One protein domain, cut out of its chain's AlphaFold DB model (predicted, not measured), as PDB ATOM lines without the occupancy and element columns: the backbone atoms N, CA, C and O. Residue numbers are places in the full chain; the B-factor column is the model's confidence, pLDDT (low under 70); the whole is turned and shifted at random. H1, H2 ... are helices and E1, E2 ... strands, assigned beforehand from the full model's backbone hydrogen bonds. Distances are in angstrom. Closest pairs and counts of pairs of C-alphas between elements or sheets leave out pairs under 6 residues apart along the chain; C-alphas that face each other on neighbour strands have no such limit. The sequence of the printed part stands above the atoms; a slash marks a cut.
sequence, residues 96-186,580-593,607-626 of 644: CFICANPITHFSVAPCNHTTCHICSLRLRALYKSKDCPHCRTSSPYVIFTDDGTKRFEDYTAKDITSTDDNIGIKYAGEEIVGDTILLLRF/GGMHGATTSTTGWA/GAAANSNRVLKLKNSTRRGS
ATOM      1  N   CYS A  96     -14.856 -15.380  24.319       88.31
ATOM      2  CA  CYS A  96     -15.594 -14.222  24.804       88.31
ATOM      3  C   CYS A  96     -16.887 -13.995  24.008       88.31
ATOM      4  O   CYS A  96     -16.840 -13.615  22.840       88.31
ATOM      5  N   PHE A  97     -18.035 -14.103  24.681       85.62
ATOM      6  CA  PHE A  97     -19.373 -13.884  24.108       85.62
ATOM      7  C   PHE A  97     -19.579 -12.532  23.389       85.62
ATOM      8  O   PHE A  97     -20.500 -12.412  22.589       85.62
ATOM      9  N   ILE A  98     -18.750 -11.513  23.662       86.75
ATOM     10  CA  ILE A  98     -18.853 -10.182  23.035       86.75
ATOM     11  C   ILE A  98     -18.205 -10.154  21.646       86.75
ATOM     12  O   ILE A  98     -18.702  -9.462  20.766       86.75
ATOM     13  N   CYS A  99     -17.079 -10.847  21.456       85.19
ATOM     14  CA  CYS A  99     -16.252 -10.723  20.248       85.19
ATOM     15  C   CYS A  99     -15.902 -12.058  19.576       85.19
ATOM     16  O   CYS A  99     -15.142 -12.051  18.611       85.19
ATOM     17  N   ALA A 100     -16.411 -13.181  20.093       86.38
ATOM     18  CA  ALA A 100     -16.191 -14.548  19.610       86.38
ATOM     19  C   ALA A 100     -14.711 -14.975  19.461       86.38
ATOM     20  O   ALA A 100     -14.406 -15.918  18.737       86.38
ATOM     21  N   ASN A 101     -13.786 -14.307  20.162       84.38
ATOM     22  CA  ASN A 101     -12.366 -14.670  20.202       84.38
ATOM     23  C   ASN A 101     -12.014 -15.423  21.497       84.38
ATOM     24  O   ASN A 101     -12.624 -15.134  22.535       84.38
ATOM     25  N   PRO A 102     -11.001 -16.311  21.472       85.19
ATOM     26  CA  PRO A 102     -10.454 -16.915  22.683       85.19
ATOM     27  C   PRO A 102      -9.913 -15.840  23.636       85.19
ATOM     28  O   PRO A 102      -9.322 -14.840  23.214       85.19
ATOM     29  N   ILE A 103     -10.134 -16.038  24.931       86.06
ATOM     30  CA  ILE A 103      -9.717 -15.122  25.991       86.06
ATOM     31  C   ILE A 103      -8.237 -15.373  26.317       86.06
ATOM     32  O   ILE A 103      -7.878 -16.476  26.709       86.06
ATOM     33  N   THR A 104      -7.371 -14.357  26.185       85.38
ATOM     34  CA  THR A 104      -5.967 -14.456  26.653       85.38
ATOM     35  C   THR A 104      -5.797 -14.011  28.106       85.38
ATOM     36  O   THR A 104      -4.994 -14.588  28.820       85.38
ATOM     37  N   HIS A 105      -6.577 -13.010  28.531       89.00
ATOM     38  CA  HIS A 105      -6.707 -12.559  29.921       89.00
ATOM     39  C   HIS A 105      -8.178 -12.239  30.191       89.00
ATOM     40  O   HIS A 105      -8.842 -11.575  29.372       89.00
ATOM     41  N   PHE A 106      -8.673 -12.695  31.334       90.50
ATOM     42  CA  PHE A 106     -10.031 -12.505  31.817       90.50
ATOM     43  C   PHE A 106     -10.187 -11.148  32.507       90.50
ATOM     44  O   PHE A 106      -9.255 -10.599  33.089       90.50
ATOM     45  N   SER A 107     -11.401 -10.613  32.457       91.25
ATOM     46  CA  SER A 107     -11.849  -9.434  33.190       91.25
ATOM     47  C   SER A 107     -13.048  -9.831  34.047       91.25
ATOM     48  O   SER A 107     -14.147 -10.038  33.518       91.25
ATOM     49  N   VAL A 108     -12.827  -9.931  35.357       91.69
ATOM     50  CA  VAL A 108     -13.822 -10.313  36.367       91.69
ATOM     51  C   VAL A 108     -14.474  -9.055  36.943       91.69
ATOM     52  O   VAL A 108     -13.791  -8.146  37.425       91.69
ATOM     53  N   ALA A 109     -15.804  -8.990  36.896       90.31
ATOM     54  CA  ALA A 109     -16.589  -7.909  37.495       90.31
ATOM     55  C   ALA A 109     -17.045  -8.248  38.934       90.31
ATOM     56  O   ALA A 109     -17.131  -9.424  39.276       90.31
ATOM     57  N   PRO A 110     -17.434  -7.257  39.769       88.94
ATOM     58  CA  PRO A 110     -17.943  -7.486  41.129       88.94
ATOM     59  C   PRO A 110     -19.206  -8.357  41.195       88.94
ATOM     60  O   PRO A 110     -19.502  -8.956  42.218       88.94
ATOM     61  N   CYS A 111     -19.948  -8.454  40.092       89.19
ATOM     62  CA  CYS A 111     -21.069  -9.377  39.919       89.19
ATOM     63  C   CYS A 111     -20.638 -10.787  39.461       89.19
ATOM     64  O   CYS A 111     -21.469 -11.525  38.938       89.19
ATOM     65  N   ASN A 112     -19.351 -11.133  39.588       87.62
ATOM     66  CA  ASN A 112     -18.703 -12.400  39.216       87.62
ATOM     67  C   ASN A 112     -18.845 -12.850  37.749       87.62
ATOM     68  O   ASN A 112     -18.430 -13.949  37.398       87.62
ATOM     69  N   HIS A 113     -19.368 -11.997  36.869       89.69
ATOM     70  CA  HIS A 113     -19.396 -12.260  35.434       89.69
ATOM     71  C   HIS A 113     -18.021 -11.999  34.798       89.69
ATOM     72  O   HIS A 113     -17.379 -10.983  35.089       89.69
ATOM     73  N   THR A 114     -17.605 -12.882  33.889       89.50
ATOM     74  CA  THR A 114     -16.322 -12.815  33.174       89.50
ATOM     75  C   THR A 114     -16.474 -12.282  31.742       89.50
ATOM     76  O   THR A 114     -17.525 -12.367  31.102       89.50
ATOM     77  N   THR A 115     -15.403 -11.670  31.240       90.69
ATOM     78  CA  THR A 115     -15.257 -11.066  29.898       90.69
ATOM     79  C   THR A 115     -13.795 -11.192  29.460       90.69
ATOM     80  O   THR A 115     -12.942 -11.425  30.311       90.69
ATOM     81  N   CYS A 116     -13.450 -10.986  28.181       91.19
ATOM     82  CA  CYS A 116     -12.041 -10.740  27.844       91.19
ATOM     83  C   CYS A 116     -11.625  -9.316  28.248       91.19
ATOM     84  O   CYS A 116     -12.413  -8.366  28.137       91.19
ATOM     85  N   HIS A 117     -10.365  -9.157  28.653       88.62
ATOM     86  CA  HIS A 117      -9.761  -7.855  28.941       88.62
ATOM     87  C   HIS A 117      -9.921  -6.856  27.773       88.62
ATOM     88  O   HIS A 117     -10.246  -5.703  28.032       88.62
ATOM     89  N   ILE A 118      -9.806  -7.280  26.500       89.50
ATOM     90  CA  ILE A 118      -9.958  -6.398  25.319       89.50
ATOM     91  C   ILE A 118     -11.340  -5.729  25.291       89.50
ATOM     92  O   ILE A 118     -11.437  -4.511  25.140       89.50
ATOM     93  N   CYS A 119     -12.423  -6.496  25.449       89.25
ATOM     94  CA  CYS A 119     -13.783  -5.951  25.409       89.25
ATOM     95  C   CYS A 119     -14.099  -5.095  26.639       89.25
ATOM     96  O   CYS A 119     -14.727  -4.047  26.501       89.25
ATOM     97  N   SER A 120     -13.623  -5.498  27.821       90.25
ATOM     98  CA  SER A 120     -13.763  -4.712  29.055       90.25
ATOM     99  C   SER A 120     -13.009  -3.376  28.967       90.25
ATOM    100  O   SER A 120     -13.565  -2.318  29.270       90.25
ATOM    101  N   LEU A 121     -11.781  -3.393  28.437       89.19
ATOM    102  CA  LEU A 121     -10.981  -2.202  28.151       89.19
ATOM    103  C   LEU A 121     -11.654  -1.318  27.091       89.19
ATOM    104  O   LEU A 121     -11.715  -0.105  27.270       89.19
ATOM    105  N   ARG A 122     -12.216  -1.899  26.022       88.31
ATOM    106  CA  ARG A 122     -12.955  -1.159  24.982       88.31
ATOM    107  C   ARG A 122     -14.162  -0.421  25.573       88.31
ATOM    108  O   ARG A 122     -14.310   0.778  25.335       88.31
ATOM    109  N   LEU A 123     -14.981  -1.104  26.377       88.06
ATOM    110  CA  LEU A 123     -16.133  -0.522  27.083       88.06
ATOM    111  C   LEU A 123     -15.719   0.647  27.995       88.06
ATOM    112  O   LEU A 123     -16.303   1.729  27.914       88.06
ATOM    113  N   ARG A 124     -14.673   0.458  28.806       87.81
ATOM    114  CA  ARG A 124     -14.242   1.444  29.812       87.81
ATOM    115  C   ARG A 124     -13.451   2.615  29.236       87.81
ATOM    116  O   ARG A 124     -13.690   3.752  29.632       87.81
ATOM    117  N   ALA A 125     -12.533   2.367  28.304       85.44
ATOM    118  CA  ALA A 125     -11.648   3.394  27.756       85.44
ATOM    119  C   ALA A 125     -12.262   4.159  26.572       85.44
ATOM    120  O   ALA A 125     -12.074   5.371  26.477       85.44
ATOM    121  N   LEU A 126     -12.993   3.482  25.672       84.12
ATOM    122  CA  LEU A 126     -13.504   4.100  24.434       84.12
ATOM    123  C   LEU A 126     -14.974   4.526  24.542       84.12
ATOM    124  O   LEU A 126     -15.330   5.601  24.057       84.12
ATOM    125  N   TYR A 127     -15.814   3.716  25.197       84.06
ATOM    126  CA  TYR A 127     -17.236   4.021  25.422       84.06
ATOM    127  C   TYR A 127     -17.518   4.689  26.781       84.06
ATOM    128  O   TYR A 127     -18.626   5.175  26.995       84.06
ATOM    129  N   LYS A 128     -16.530   4.745  27.687       84.38
ATOM    130  CA  LYS A 128     -16.620   5.333  29.041       84.38
ATOM    131  C   LYS A 128     -17.700   4.715  29.957       84.38
ATOM    132  O   LYS A 128     -17.998   5.287  31.003       84.38
ATOM    133  N   SER A 129     -18.247   3.540  29.622       86.62
ATOM    134  CA  SER A 129     -19.147   2.788  30.513       86.62
ATOM    135  C   SER A 129     -18.336   1.916  31.472       86.62
ATOM    136  O   SER A 129     -17.369   1.263  31.076       86.62
ATOM    137  N   LYS A 130     -18.748   1.890  32.742       87.88
ATOM    138  CA  LYS A 130     -18.184   1.014  33.783       87.88
ATOM    139  C   LYS A 130     -19.168  -0.096  34.174       87.88
ATOM    140  O   LYS A 130     -19.064  -0.659  35.260       87.88
ATOM    141  N   ASP A 131     -20.121  -0.431  33.311       90.56
ATOM    142  CA  ASP A 131     -21.216  -1.358  33.612       90.56
ATOM    143  C   ASP A 131     -20.921  -2.770  33.091       90.56
ATOM    144  O   ASP A 131     -20.233  -2.948  32.084       90.56
ATOM    145  N   CYS A 132     -21.416  -3.800  33.781       89.75
ATOM    146  CA  CYS A 132     -21.205  -5.180  33.353       89.75
ATOM    147  C   CYS A 132     -21.984  -5.476  32.054       89.75
ATOM    148  O   CYS A 132     -23.208  -5.328  32.047       89.75
ATOM    149  N   PRO A 133     -21.340  -5.964  30.976       87.19
ATOM    150  CA  PRO A 133     -22.017  -6.214  29.700       87.19
ATOM    151  C   PRO A 133     -23.036  -7.365  29.738       87.19
ATOM    152  O   PRO A 133     -23.895  -7.423  28.865       87.19
ATOM    153  N   HIS A 134     -22.981  -8.248  30.745       86.75
ATOM    154  CA  HIS A 134     -23.991  -9.296  30.956       86.75
ATOM    155  C   HIS A 134     -25.244  -8.756  31.658       86.75
ATOM    156  O   HIS A 134     -26.345  -8.808  31.120       86.75
ATOM    157  N   CYS A 135     -25.078  -8.227  32.875       89.44
ATOM    158  CA  CYS A 135     -26.185  -7.932  33.792       89.44
ATOM    159  C   CYS A 135     -26.472  -6.432  33.989       89.44
ATOM    160  O   CYS A 135     -27.337  -6.075  34.785       89.44
ATOM    161  N   ARG A 136     -25.735  -5.544  33.305       88.25
ATOM    162  CA  ARG A 136     -25.815  -4.067  33.388       88.25
ATOM    163  C   ARG A 136     -25.623  -3.464  34.788       88.25
ATOM    164  O   ARG A 136     -25.797  -2.264  34.966       88.25
ATOM    165  N   THR A 137     -25.218  -4.259  35.778       89.62
ATOM    166  CA  THR A 137     -24.824  -3.766  37.104       89.62
ATOM    167  C   THR A 137     -23.595  -2.872  36.973       89.62
ATOM    168  O   THR A 137     -22.599  -3.287  36.376       89.62
ATOM    169  N   SER A 138     -23.646  -1.665  37.540       90.19
ATOM    170  CA  SER A 138     -22.502  -0.756  37.491       90.19
ATOM    171  C   SER A 138     -21.345  -1.290  38.338       90.19
ATOM    172  O   SER A 138     -21.529  -1.722  39.477       90.19
ATOM    173  N   SER A 139     -20.147  -1.303  37.759       86.50
ATOM    174  CA  SER A 139     -18.955  -1.962  38.298       86.50
ATOM    175  C   SER A 139     -17.774  -0.983  38.302       86.50
ATOM    176  O   SER A 139     -17.014  -0.928  37.332       86.50
ATOM    177  N   PRO A 140     -17.591  -0.176  39.367       86.25
ATOM    178  CA  PRO A 140     -16.589   0.895  39.372       86.25
ATOM    179  C   PRO A 140     -15.168   0.375  39.116       86.25
ATOM    180  O   PRO A 140     -14.402   1.037  38.419       86.25
ATOM    181  N   TYR A 141     -14.872  -0.849  39.572       88.38
ATOM    182  CA  TYR A 141     -13.628  -1.571  39.315       88.38
ATOM    183  C   TYR A 141     -13.904  -2.962  38.728       88.38
ATOM    184  O   TYR A 141     -14.883  -3.607  39.101       88.38
ATOM    185  N   VAL A 142     -13.010  -3.429  37.857       90.06
ATOM    186  CA  VAL A 142     -12.870  -4.831  37.408       90.06
ATOM    187  C   VAL A 142     -11.460  -5.326  37.716       90.06
ATOM    188  O   VAL A 142     -10.546  -4.512  37.860       90.06
ATOM    189  N   ILE A 143     -11.279  -6.641  37.802       90.69
ATOM    190  CA  ILE A 143      -9.969  -7.277  37.988       90.69
ATOM    191  C   ILE A 143      -9.579  -7.969  36.683       90.69
ATOM    192  O   ILE A 143     -10.349  -8.779  36.168       90.69
ATOM    193  N   PHE A 144      -8.412  -7.634  36.136       91.81
ATOM    194  CA  PHE A 144      -7.828  -8.321  34.986       91.81
ATOM    195  C   PHE A 144      -6.836  -9.385  35.476       91.81
ATOM    196  O   PHE A 144      -5.973  -9.095  36.309       91.81
ATOM    197  N   THR A 145      -6.992 -10.612  34.984       89.19
ATOM    198  CA  THR A 145      -6.373 -11.828  35.533       89.19
ATOM    199  C   THR A 145      -6.212 -12.909  34.463       89.19
ATOM    200  O   THR A 145      -6.962 -12.924  33.487       89.19
ATOM    201  N   ASP A 146      -5.288 -13.841  34.671       86.50
ATOM    202  CA  ASP A 146      -5.178 -15.063  33.865       86.50
ATOM    203  C   ASP A 146      -6.060 -16.195  34.435       86.50
ATOM    204  O   ASP A 146      -6.508 -17.077  33.705       86.50
ATOM    205  N   ASP A 147      -6.395 -16.129  35.731       82.44
ATOM    206  CA  ASP A 147      -7.221 -17.112  36.437       82.44
ATOM    207  C   ASP A 147      -8.726 -16.849  36.231       82.44
ATOM    208  O   ASP A 147      -9.382 -16.199  37.055       82.44
ATOM    209  N   GLY A 148      -9.301 -17.388  35.152       74.25
ATOM    210  CA  GLY A 148     -10.736 -17.267  34.843       74.25
ATOM    211  C   GLY A 148     -11.692 -17.881  35.883       74.25
ATOM    212  O   GLY A 148     -12.871 -17.534  35.911       74.25
ATOM    213  N   THR A 149     -11.194 -18.754  36.767       78.62
ATOM    214  CA  THR A 149     -11.991 -19.531  37.736       78.62
ATOM    215  C   THR A 149     -12.168 -18.875  39.111       78.62
ATOM    216  O   THR A 149     -13.030 -19.309  39.878       78.62
ATOM    217  N   LYS A 150     -11.380 -17.846  39.451       83.06
ATOM    218  CA  LYS A 150     -11.444 -17.153  40.756       83.06
ATOM    219  C   LYS A 150     -12.530 -16.074  40.759       83.06
ATOM    220  O   LYS A 150     -12.630 -15.287  39.815       83.06
ATOM    221  N   ARG A 151     -13.314 -15.982  41.837       85.50
ATOM    222  CA  ARG A 151     -14.368 -14.964  41.988       85.50
ATOM    223  C   ARG A 151     -13.777 -13.630  42.431       85.50
ATOM    224  O   ARG A 151     -12.706 -13.575  43.024       85.50
ATOM    225  N   PHE A 152     -14.498 -12.537  42.186       84.88
ATOM    226  CA  PHE A 152     -14.064 -11.180  42.546       84.88
ATOM    227  C   PHE A 152     -13.796 -11.024  44.053       84.88
ATOM    228  O   PHE A 152     -12.902 -10.283  44.448       84.88
ATOM    229  N   GLU A 153     -14.558 -11.741  44.882       84.94
ATOM    230  CA  GLU A 153     -14.415 -11.775  46.346       84.94
ATOM    231  C   GLU A 153     -13.116 -12.447  46.827       84.94
ATOM    232  O   GLU A 153     -12.662 -12.144  47.929       84.94
ATOM    233  N   ASP A 154     -12.506 -13.320  46.015       84.25
ATOM    234  CA  ASP A 154     -11.318 -14.100  46.395       84.25
ATOM    235  C   ASP A 154     -10.007 -13.303  46.230       84.25
ATOM    236  O   ASP A 154      -8.974 -13.676  46.789       84.25
ATOM    237  N   TYR A 155     -10.027 -12.205  45.465       83.06
ATOM    238  CA  TYR A 155      -8.849 -11.380  45.180       83.06
ATOM    239  C   TYR A 155      -8.560 -10.387  46.310       83.06
ATOM    240  O   TYR A 155      -9.316  -9.438  46.544       83.06
ATOM    241  N   THR A 156      -7.417 -10.543  46.975       80.44
ATOM    242  CA  THR A 156      -6.972  -9.628  48.032       80.44
ATOM    243  C   THR A 156      -6.052  -8.534  47.484       80.44
ATOM    244  O   THR A 156      -5.551  -8.594  46.363       80.44
ATOM    245  N   ALA A 157      -5.745  -7.530  48.311       73.19
ATOM    246  CA  ALA A 157      -4.771  -6.487  47.974       73.19
ATOM    247  C   ALA A 157      -3.319  -6.997  47.800       73.19
ATOM    248  O   ALA A 157      -2.453  -6.206  47.438       73.19
ATOM    249  N   LYS A 158      -3.037  -8.281  48.068       73.06
ATOM    250  CA  LYS A 158      -1.738  -8.923  47.785       73.06
ATOM    251  C   LYS A 158      -1.665  -9.515  46.379       73.06
ATOM    252  O   LYS A 158      -0.573  -9.663  45.846       73.06
ATOM    253  N   ASP A 159      -2.817  -9.836  45.798       76.88
ATOM    254  CA  ASP A 159      -2.960 -10.482  44.490       76.88
ATOM    255  C   ASP A 159      -3.101  -9.450  43.358       76.88
ATOM    256  O   ASP A 159      -3.448  -9.799  42.234       76.88
ATOM    257  N   ILE A 160      -2.892  -8.165  43.668       82.06
ATOM    258  CA  ILE A 160      -3.083  -7.019  42.777       82.06
ATOM    259  C   ILE A 160      -1.759  -6.258  42.694       82.06
ATOM    260  O   ILE A 160      -1.367  -5.570  43.635       82.06
ATOM    261  N   THR A 161      -1.086  -6.360  41.550       80.50
ATOM    262  CA  THR A 161       0.210  -5.713  41.295       80.50
ATOM    263  C   THR A 161       0.069  -4.212  41.025       80.50
ATOM    264  O   THR A 161       0.976  -3.434  41.326       80.50
ATOM    265  N   SER A 162      -1.041  -3.762  40.427       79.31
ATOM    266  CA  SER A 162      -1.265  -2.347  40.078       79.31
ATOM    267  C   SER A 162      -2.741  -2.003  39.887       79.31
ATOM    268  O   SER A 162      -3.573  -2.884  39.651       79.31
ATOM    269  N   THR A 163      -3.074  -0.711  39.942       81.69
ATOM    270  CA  THR A 163      -4.433  -0.193  39.689       81.69
ATOM    271  C   THR A 163      -4.422   1.017  38.757       81.69
ATOM    272  O   THR A 163      -3.496   1.823  38.793       81.69
ATOM    273  N   ASP A 164      -5.459   1.140  37.930       80.56
ATOM    274  CA  ASP A 164      -5.794   2.312  37.115       80.56
ATOM    275  C   ASP A 164      -7.181   2.810  37.542       80.56
ATOM    276  O   ASP A 164      -8.200   2.166  37.263       80.56
ATOM    277  N   ASP A 165      -7.227   3.951  38.226       78.81
ATOM    278  CA  ASP A 165      -8.473   4.489  38.785       78.81
ATOM    279  C   ASP A 165      -9.285   5.300  37.753       78.81
ATOM    280  O   ASP A 165     -10.517   5.384  37.847       78.81
ATOM    281  N   ASN A 166      -8.631   5.805  36.697       75.25
ATOM    282  CA  ASN A 166      -9.298   6.484  35.581       75.25
ATOM    283  C   ASN A 166     -10.244   5.508  34.870       75.25
ATOM    284  O   ASN A 166     -11.453   5.747  34.761       75.25
ATOM    285  N   ILE A 167      -9.707   4.370  34.429       81.12
ATOM    286  CA  ILE A 167     -10.444   3.327  33.706       81.12
ATOM    287  C   ILE A 167     -11.203   2.419  34.696       81.12
ATOM    288  O   ILE A 167     -12.268   1.883  34.374       81.12
ATOM    289  N   GLY A 168     -10.740   2.327  35.946       84.25
ATOM    290  CA  GLY A 168     -11.317   1.466  36.977       84.25
ATOM    291  C   GLY A 168     -10.951   0.005  36.735       84.25
ATOM    292  O   GLY A 168     -11.837  -0.835  36.573       84.25
ATOM    293  N   ILE A 169      -9.653  -0.281  36.650       88.38
ATOM    294  CA  ILE A 169      -9.089  -1.620  36.431       88.38
ATOM    295  C   ILE A 169      -8.064  -1.904  37.530       88.38
ATOM    296  O   ILE A 169      -7.244  -1.053  37.868       88.38
ATOM    297  N   LYS A 170      -8.094  -3.116  38.077       89.06
ATOM    298  CA  LYS A 170      -7.049  -3.665  38.943       89.06
ATOM    299  C   LYS A 170      -6.380  -4.823  38.216       89.06
ATOM    300  O   LYS A 170      -7.069  -5.617  37.581       89.06
ATOM    301  N   TYR A 171      -5.064  -4.918  38.301       89.19
ATOM    302  CA  TYR A 171      -4.277  -5.887  37.545       89.19
ATOM    303  C   TYR A 171      -3.667  -6.917  38.484       89.19
ATOM    304  O   TYR A 171      -2.943  -6.538  39.404       89.19
ATOM    305  N   ALA A 172      -3.937  -8.199  38.240       87.75
ATOM    306  CA  ALA A 172      -3.305  -9.275  38.990       87.75
ATOM    307  C   ALA A 172      -1.810  -9.371  38.644       87.75
ATOM    308  O   ALA A 172      -0.961  -9.125  39.500       87.75
ATOM    309  N   GLY A 173      -1.490  -9.635  37.373       83.00
ATOM    310  CA  GLY A 173      -0.120  -9.718  36.858       83.00
ATOM    311  C   GLY A 173       0.379  -8.428  36.197       83.00
ATOM    312  O   GLY A 173      -0.377  -7.730  35.520       83.00
ATOM    313  N   GLU A 174       1.678  -8.152  36.340       81.38
ATOM    314  CA  GLU A 174       2.382  -7.035  35.683       81.38
ATOM    315  C   GLU A 174       2.316  -7.123  34.148       81.38
ATOM    316  O   GLU A 174       2.106  -6.122  33.465       81.38
ATOM    317  N   GLU A 175       2.403  -8.343  33.613       83.25
ATOM    318  CA  GLU A 175       2.273  -8.653  32.185       83.25
ATOM    319  C   GLU A 175       0.982  -8.078  31.579       83.25
ATOM    320  O   GLU A 175       1.004  -7.464  30.512       83.25
ATOM    321  N   ILE A 176      -0.127  -8.192  32.314       84.50
ATOM    322  CA  ILE A 176      -1.454  -7.738  31.890       84.50
ATOM    323  C   ILE A 176      -1.532  -6.201  31.868       84.50
ATOM    324  O   ILE A 176      -2.196  -5.629  31.003       84.50
ATOM    325  N   VAL A 177      -0.819  -5.522  32.780       83.94
ATOM    326  CA  VAL A 177      -0.633  -4.059  32.726       83.94
ATOM    327  C   VAL A 177       0.111  -3.680  31.447       83.94
ATOM    328  O   VAL A 177      -0.251  -2.727  30.760       83.94
ATOM    329  N   GLY A 178       1.144  -4.448  31.102       81.44
ATOM    330  CA  GLY A 178       1.906  -4.269  29.877       81.44
ATOM    331  C   GLY A 178       1.037  -4.334  28.624       81.44
ATOM    332  O   GLY A 178       1.071  -3.423  27.792       81.44
ATOM    333  N   ASP A 179       0.203  -5.365  28.508       82.56
ATOM    334  CA  ASP A 179      -0.687  -5.537  27.359       82.56
ATOM    335  C   ASP A 179      -1.761  -4.436  27.257       82.56
ATOM    336  O   ASP A 179      -2.032  -3.955  26.151       82.56
ATOM    337  N   THR A 180      -2.316  -3.932  28.369       83.06
ATOM    338  CA  THR A 180      -3.242  -2.782  28.305       83.06
ATOM    339  C   THR A 180      -2.541  -1.465  27.976       83.06
ATOM    340  O   THR A 180      -3.073  -0.702  27.168       83.06
ATOM    341  N   ILE A 181      -1.332  -1.205  28.496       83.38
ATOM    342  CA  ILE A 181      -0.504  -0.047  28.096       83.38
ATOM    343  C   ILE A 181      -0.251  -0.063  26.584       83.38
ATOM    344  O   ILE A 181      -0.285   0.991  25.940       83.38
ATOM    345  N   LEU A 182       0.017  -1.239  26.010       83.19
ATOM    346  CA  LEU A 182       0.261  -1.399  24.577       83.19
ATOM    347  C   LEU A 182      -1.021  -1.213  23.752       83.19
ATOM    348  O   LEU A 182      -0.968  -0.542  22.723       83.19
ATOM    349  N   LEU A 183      -2.178  -1.710  24.203       83.31
ATOM    350  CA  LEU A 183      -3.477  -1.472  23.547       83.31
ATOM    351  C   LEU A 183      -3.939  -0.001  23.617       83.31
ATOM    352  O   LEU A 183      -4.638   0.462  22.716       83.31
ATOM    353  N   LEU A 184      -3.538   0.746  24.653       82.62
ATOM    354  CA  LEU A 184      -3.871   2.166  24.859       82.62
ATOM    355  C   LEU A 184      -2.913   3.155  24.157       82.62
ATOM    356  O   LEU A 184      -3.015   4.365  24.361       82.62
ATOM    357  N   ARG A 185      -1.979   2.679  23.325       80.88
ATOM    358  CA  ARG A 185      -1.037   3.527  22.568       80.88
ATOM    359  C   ARG A 185      -1.571   3.961  21.206       80.88
ATOM    360  O   ARG A 185      -2.436   3.317  20.622       80.88
ATOM    361  N   PHE A 186      -0.996   5.025  20.642       79.94
ATOM    362  CA  PHE A 186      -1.213   5.419  19.242       79.94
ATOM    363  C   PHE A 186      -0.316   4.592  18.308       79.94
ATOM    364  O   PHE A 186       0.595   5.120  17.671       79.94
ATOM    365  N   GLY A 580      -0.943   8.600  34.000       44.75
ATOM    366  CA  GLY A 580      -0.783   9.219  35.319       44.75
ATOM    367  C   GLY A 580      -1.843   8.839  36.363       44.75
ATOM    368  O   GLY A 580      -1.683   9.213  37.517       44.75
ATOM    369  N   GLY A 581      -2.898   8.105  35.987       46.28
ATOM    370  CA  GLY A 581      -3.847   7.499  36.939       46.28
ATOM    371  C   GLY A 581      -3.504   6.063  37.346       46.28
ATOM    372  O   GLY A 581      -4.365   5.376  37.891       46.28
ATOM    373  N   MET A 582      -2.296   5.589  37.014       52.84
ATOM    374  CA  MET A 582      -1.878   4.205  37.221       52.84
ATOM    375  C   MET A 582      -0.813   4.092  38.317       52.84
ATOM    376  O   MET A 582       0.291   4.631  38.203       52.84
ATOM    377  N   HIS A 583      -1.148   3.355  39.372       51.66
ATOM    378  CA  HIS A 583      -0.344   3.213  40.580       51.66
ATOM    379  C   HIS A 583       0.292   1.813  40.656       51.66
ATOM    380  O   HIS A 583      -0.380   0.807  40.435       51.66
ATOM    381  N   GLY A 584       1.599   1.760  40.957       51.53
ATOM    382  CA  GLY A 584       2.417   0.537  41.037       51.53
ATOM    383  C   GLY A 584       3.390   0.370  39.858       51.53
ATOM    384  O   GLY A 584       4.605   0.508  40.024       51.53
ATOM    385  N   ALA A 585       2.859   0.128  38.658       49.97
ATOM    386  CA  ALA A 585       3.614  -0.324  37.481       49.97
ATOM    387  C   ALA A 585       4.677   0.646  36.927       49.97
ATOM    388  O   ALA A 585       5.550   0.234  36.167       49.97
ATOM    389  N   THR A 586       4.614   1.934  37.275       47.56
ATOM    390  CA  THR A 586       5.474   3.003  36.727       47.56
ATOM    391  C   THR A 586       6.792   3.208  37.485       47.56
ATOM    392  O   THR A 586       7.551   4.124  37.167       47.56
ATOM    393  N   THR A 587       7.092   2.363  38.475       44.06
ATOM    394  CA  THR A 587       8.371   2.382  39.203       44.06
ATOM    395  C   THR A 587       9.548   1.965  38.310       44.06
ATOM    396  O   THR A 587       9.410   1.161  37.391       44.06
ATOM    397  N   SER A 588      10.746   2.497  38.573       44.31
ATOM    398  CA  SER A 588      11.934   2.312  37.714       44.31
ATOM    399  C   SER A 588      12.436   0.864  37.588       44.31
ATOM    400  O   SER A 588      13.343   0.599  36.802       44.31
ATOM    401  N   THR A 589      11.888  -0.059  38.379       47.28
ATOM    402  CA  THR A 589      12.295  -1.466  38.503       47.28
ATOM    403  C   THR A 589      11.578  -2.423  37.549       47.28
ATOM    404  O   THR A 589      12.121  -3.484  37.269       47.28
ATOM    405  N   THR A 590      10.399  -2.066  37.031       53.66
ATOM    406  CA  THR A 590       9.540  -2.949  36.208       53.66
ATOM    407  C   THR A 590       9.901  -2.953  34.718       53.66
ATOM    408  O   THR A 590       9.369  -3.728  33.932       53.66
ATOM    409  N   GLY A 591      10.764  -2.039  34.260       44.56
ATOM    410  CA  GLY A 591      11.095  -1.864  32.836       44.56
ATOM    411  C   GLY A 591       9.964  -1.257  31.985       44.56
ATOM    412  O   GLY A 591      10.250  -0.501  31.048       44.56
ATOM    413  N   TRP A 592       8.695  -1.463  32.354       47.22
ATOM    414  CA  TRP A 592       7.518  -0.882  31.698       47.22
ATOM    415  C   TRP A 592       7.514   0.649  31.685       47.22
ATOM    416  O   TRP A 592       6.909   1.226  30.790       47.22
ATOM    417  N   ALA A 593       8.274   1.324  32.552       50.00
ATOM    418  CA  ALA A 593       8.542   2.762  32.434       50.00
ATOM    419  C   ALA A 593       9.131   3.164  31.058       50.00
ATOM    420  O   ALA A 593       8.788   4.217  30.521       50.00
ATOM    421  N   GLY A 607      16.139  -4.121  22.691       38.84
ATOM    422  CA  GLY A 607      15.009  -4.530  23.540       38.84
ATOM    423  C   GLY A 607      13.643  -4.496  22.834       38.84
ATOM    424  O   GLY A 607      12.692  -5.121  23.300       38.84
ATOM    425  N   ALA A 608      13.524  -3.805  21.693       44.16
ATOM    426  CA  ALA A 608      12.248  -3.615  21.003       44.16
ATOM    427  C   ALA A 608      11.657  -4.910  20.417       44.16
ATOM    428  O   ALA A 608      10.442  -4.996  20.274       44.16
ATOM    429  N   ALA A 609      12.471  -5.926  20.106       44.38
ATOM    430  CA  ALA A 609      12.018  -7.130  19.400       44.38
ATOM    431  C   ALA A 609      10.987  -7.970  20.185       44.38
ATOM    432  O   ALA A 609      10.079  -8.546  19.583       44.38
ATOM    433  N   ALA A 610      11.085  -8.021  21.518       50.12
ATOM    434  CA  ALA A 610      10.103  -8.717  22.354       50.12
ATOM    435  C   ALA A 610       8.760  -7.966  22.383       50.12
ATOM    436  O   ALA A 610       7.706  -8.554  22.131       50.12
ATOM    437  N   ASN A 611       8.810  -6.649  22.601       56.06
ATOM    438  CA  ASN A 611       7.622  -5.797  22.664       56.06
ATOM    439  C   ASN A 611       6.942  -5.654  21.293       56.06
ATOM    440  O   ASN A 611       5.720  -5.657  21.237       56.06
ATOM    441  N   SER A 612       7.712  -5.627  20.201       60.25
ATOM    442  CA  SER A 612       7.244  -5.753  18.813       60.25
ATOM    443  C   SER A 612       6.379  -7.005  18.641       60.25
ATOM    444  O   SER A 612       5.168  -6.911  18.450       60.25
ATOM    445  N   ASN A 613       6.949  -8.197  18.856       65.44
ATOM    446  CA  ASN A 613       6.217  -9.461  18.727       65.44
ATOM    447  C   ASN A 613       4.966  -9.533  19.627       65.44
ATOM    448  O   ASN A 613       3.981 -10.176  19.259       65.44
ATOM    449  N   ARG A 614       4.978  -8.866  20.788       70.19
ATOM    450  CA  ARG A 614       3.815  -8.724  21.676       70.19
ATOM    451  C   ARG A 614       2.743  -7.801  21.087       70.19
ATOM    452  O   ARG A 614       1.597  -8.223  20.956       70.19
ATOM    453  N   VAL A 615       3.113  -6.597  20.645       69.19
ATOM    454  CA  VAL A 615       2.228  -5.648  19.946       69.19
ATOM    455  C   VAL A 615       1.593  -6.297  18.718       69.19
ATOM    456  O   VAL A 615       0.381  -6.196  18.540       69.19
ATOM    457  N   LEU A 616       2.358  -7.021  17.899       70.75
ATOM    458  CA  LEU A 616       1.826  -7.692  16.709       70.75
ATOM    459  C   LEU A 616       0.825  -8.809  17.063       70.75
ATOM    460  O   LEU A 616      -0.215  -8.930  16.410       70.75
ATOM    461  N   LYS A 617       1.062  -9.573  18.140       74.06
ATOM    462  CA  LYS A 617       0.076 -10.533  18.674       74.06
ATOM    463  C   LYS A 617      -1.199  -9.827  19.153       74.06
ATOM    464  O   LYS A 617      -2.285 -10.210  18.721       74.06
ATOM    465  N   LEU A 618      -1.083  -8.765  19.955       72.06
ATOM    466  CA  LEU A 618      -2.223  -7.969  20.437       72.06
ATOM    467  C   LEU A 618      -3.056  -7.384  19.288       72.06
ATOM    468  O   LEU A 618      -4.285  -7.500  19.292       72.06
ATOM    469  N   LYS A 619      -2.402  -6.799  18.273       71.50
ATOM    470  CA  LYS A 619      -3.054  -6.281  17.060       71.50
ATOM    471  C   LYS A 619      -3.914  -7.354  16.390       71.50
ATOM    472  O   LYS A 619      -5.073  -7.095  16.069       71.50
ATOM    473  N   ASN A 620      -3.369  -8.562  16.233       68.62
ATOM    474  CA  ASN A 620      -4.057  -9.687  15.603       68.62
ATOM    475  C   ASN A 620      -5.234 -10.210  16.445       68.62
ATOM    476  O   ASN A 620      -6.318 -10.416  15.893       68.62
ATOM    477  N   SER A 621      -5.065 -10.349  17.764       66.75
ATOM    478  CA  SER A 621      -6.151 -10.724  18.687       66.75
ATOM    479  C   SER A 621      -7.284  -9.694  18.707       66.75
ATOM    480  O   SER A 621      -8.453 -10.063  18.775       66.75
ATOM    481  N   THR A 622      -6.959  -8.401  18.594       66.31
ATOM    482  CA  THR A 622      -7.970  -7.334  18.552       66.31
ATOM    483  C   THR A 622      -8.733  -7.341  17.219       66.31
ATOM    484  O   THR A 622      -9.964  -7.344  17.210       66.31
ATOM    485  N   ARG A 623      -8.015  -7.390  16.084       60.81
ATOM    486  CA  ARG A 623      -8.594  -7.248  14.734       60.81
ATOM    487  C   ARG A 623      -9.641  -8.303  14.390       60.81
ATOM    488  O   ARG A 623     -10.649  -7.959  13.774       60.81
ATOM    489  N   ARG A 624      -9.444  -9.560  14.803       54.88
ATOM    490  CA  ARG A 624     -10.413 -10.645  14.551       54.88
ATOM    491  C   ARG A 624     -11.803 -10.328  15.119       54.88
ATOM    492  O   ARG A 624     -12.804 -10.638  14.485       54.88
ATOM    493  N   GLY A 625     -11.866  -9.629  16.254       42.91
ATOM    494  CA  GLY A 625     -13.109  -9.163  16.878       42.91
ATOM    495  C   GLY A 625     -13.682  -7.853  16.328       42.91
ATOM    496  O   GLY A 625     -14.694  -7.392  16.848       42.91
ATOM    497  N   SER A 626     -13.059  -7.222  15.325       43.31
ATOM    498  CA  SER A 626     -13.589  -5.993  14.713       43.31
ATOM    499  C   SER A 626     -14.532  -6.281  13.544       43.31
ATOM    500  O   SER A 626     -15.518  -5.567  13.373       43.31
TER     501      SER A 626
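Overview. This is residues 96 to 186, 580 to 593 and 607 to 626 of the 644 residues of the protein "RING-type E3 ubiquitin transferase" of Podospora anserina (strain S / ATCC MYA-4624 / DSM 980 / FGSC 10383) (UniProt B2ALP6). A small, strongly twisted sheet of five short strands has helices H1 and H2 over one face, and a longer helix, H3, lies beyond them, off the sheet. Of the 125 printed residues, 55 are in named elements, under half, in the order E1 E2 H1 E3 E4 E5 H2 H3. The mixed sheet runs E2 E1 E3 E5 E4; the class is mixed. The whole is compact, with a radius of gyration of the C-alphas of 14.0 A and spans of 42 by 34 by 26 A.

Arrangement. E1, residues 106 to 108, and E2, residues 114 to 116, form an antiparallel hairpin, with N 107 and O 115 2.8 A apart, within hydrogen-bond range. H1, residues 117 to 126, is on the sheet at a height of 9.5 A. E3, residues 142 to 145, is antiparallel to E1, with N 106 and O 145 at 2.8 A. E2, H1 and E3 form a split strand-helix-strand unit, its strands running the same way with E1 between them; the crossover is right-handed. E4, residues 162 to 164, and E5, residues 169 to 171, form an antiparallel hairpin, with N 164 and O 169 at 2.8 A. E5 is parallel to E3, with N 144 and O 170 at 2.8 A. H2, residues 174 to 183, lies over E5 on the same face as H1, making two layers, helices on one face of a sheet. H3, residues 608 to 626, touches H2 with residues 614 to 618 alone; the closest C-alphas, of Leu 182 and Val 615, are 6.6 A apart. Every O i to N i+4 pair is within range in H1 and H2, and 13 of 15 in H3.

Along the chain. E1 begins at C-alpha 106, (-10.031, -12.505, 31.817). H1 measures 13.3 A, H2 14.6 A and H3 26.7 A, ending at C-alpha 626, (-13.589, -5.993, 14.713).

Size, cuts and confidence. Cuts part C-alphas 186 and 580 by 16.5 A, and 593 and 607 by 13.2 A. The links H1 to E3 and E3 to E4 are long. The model's pLDDT is under 70 in 29 residues, among them 580 to 593.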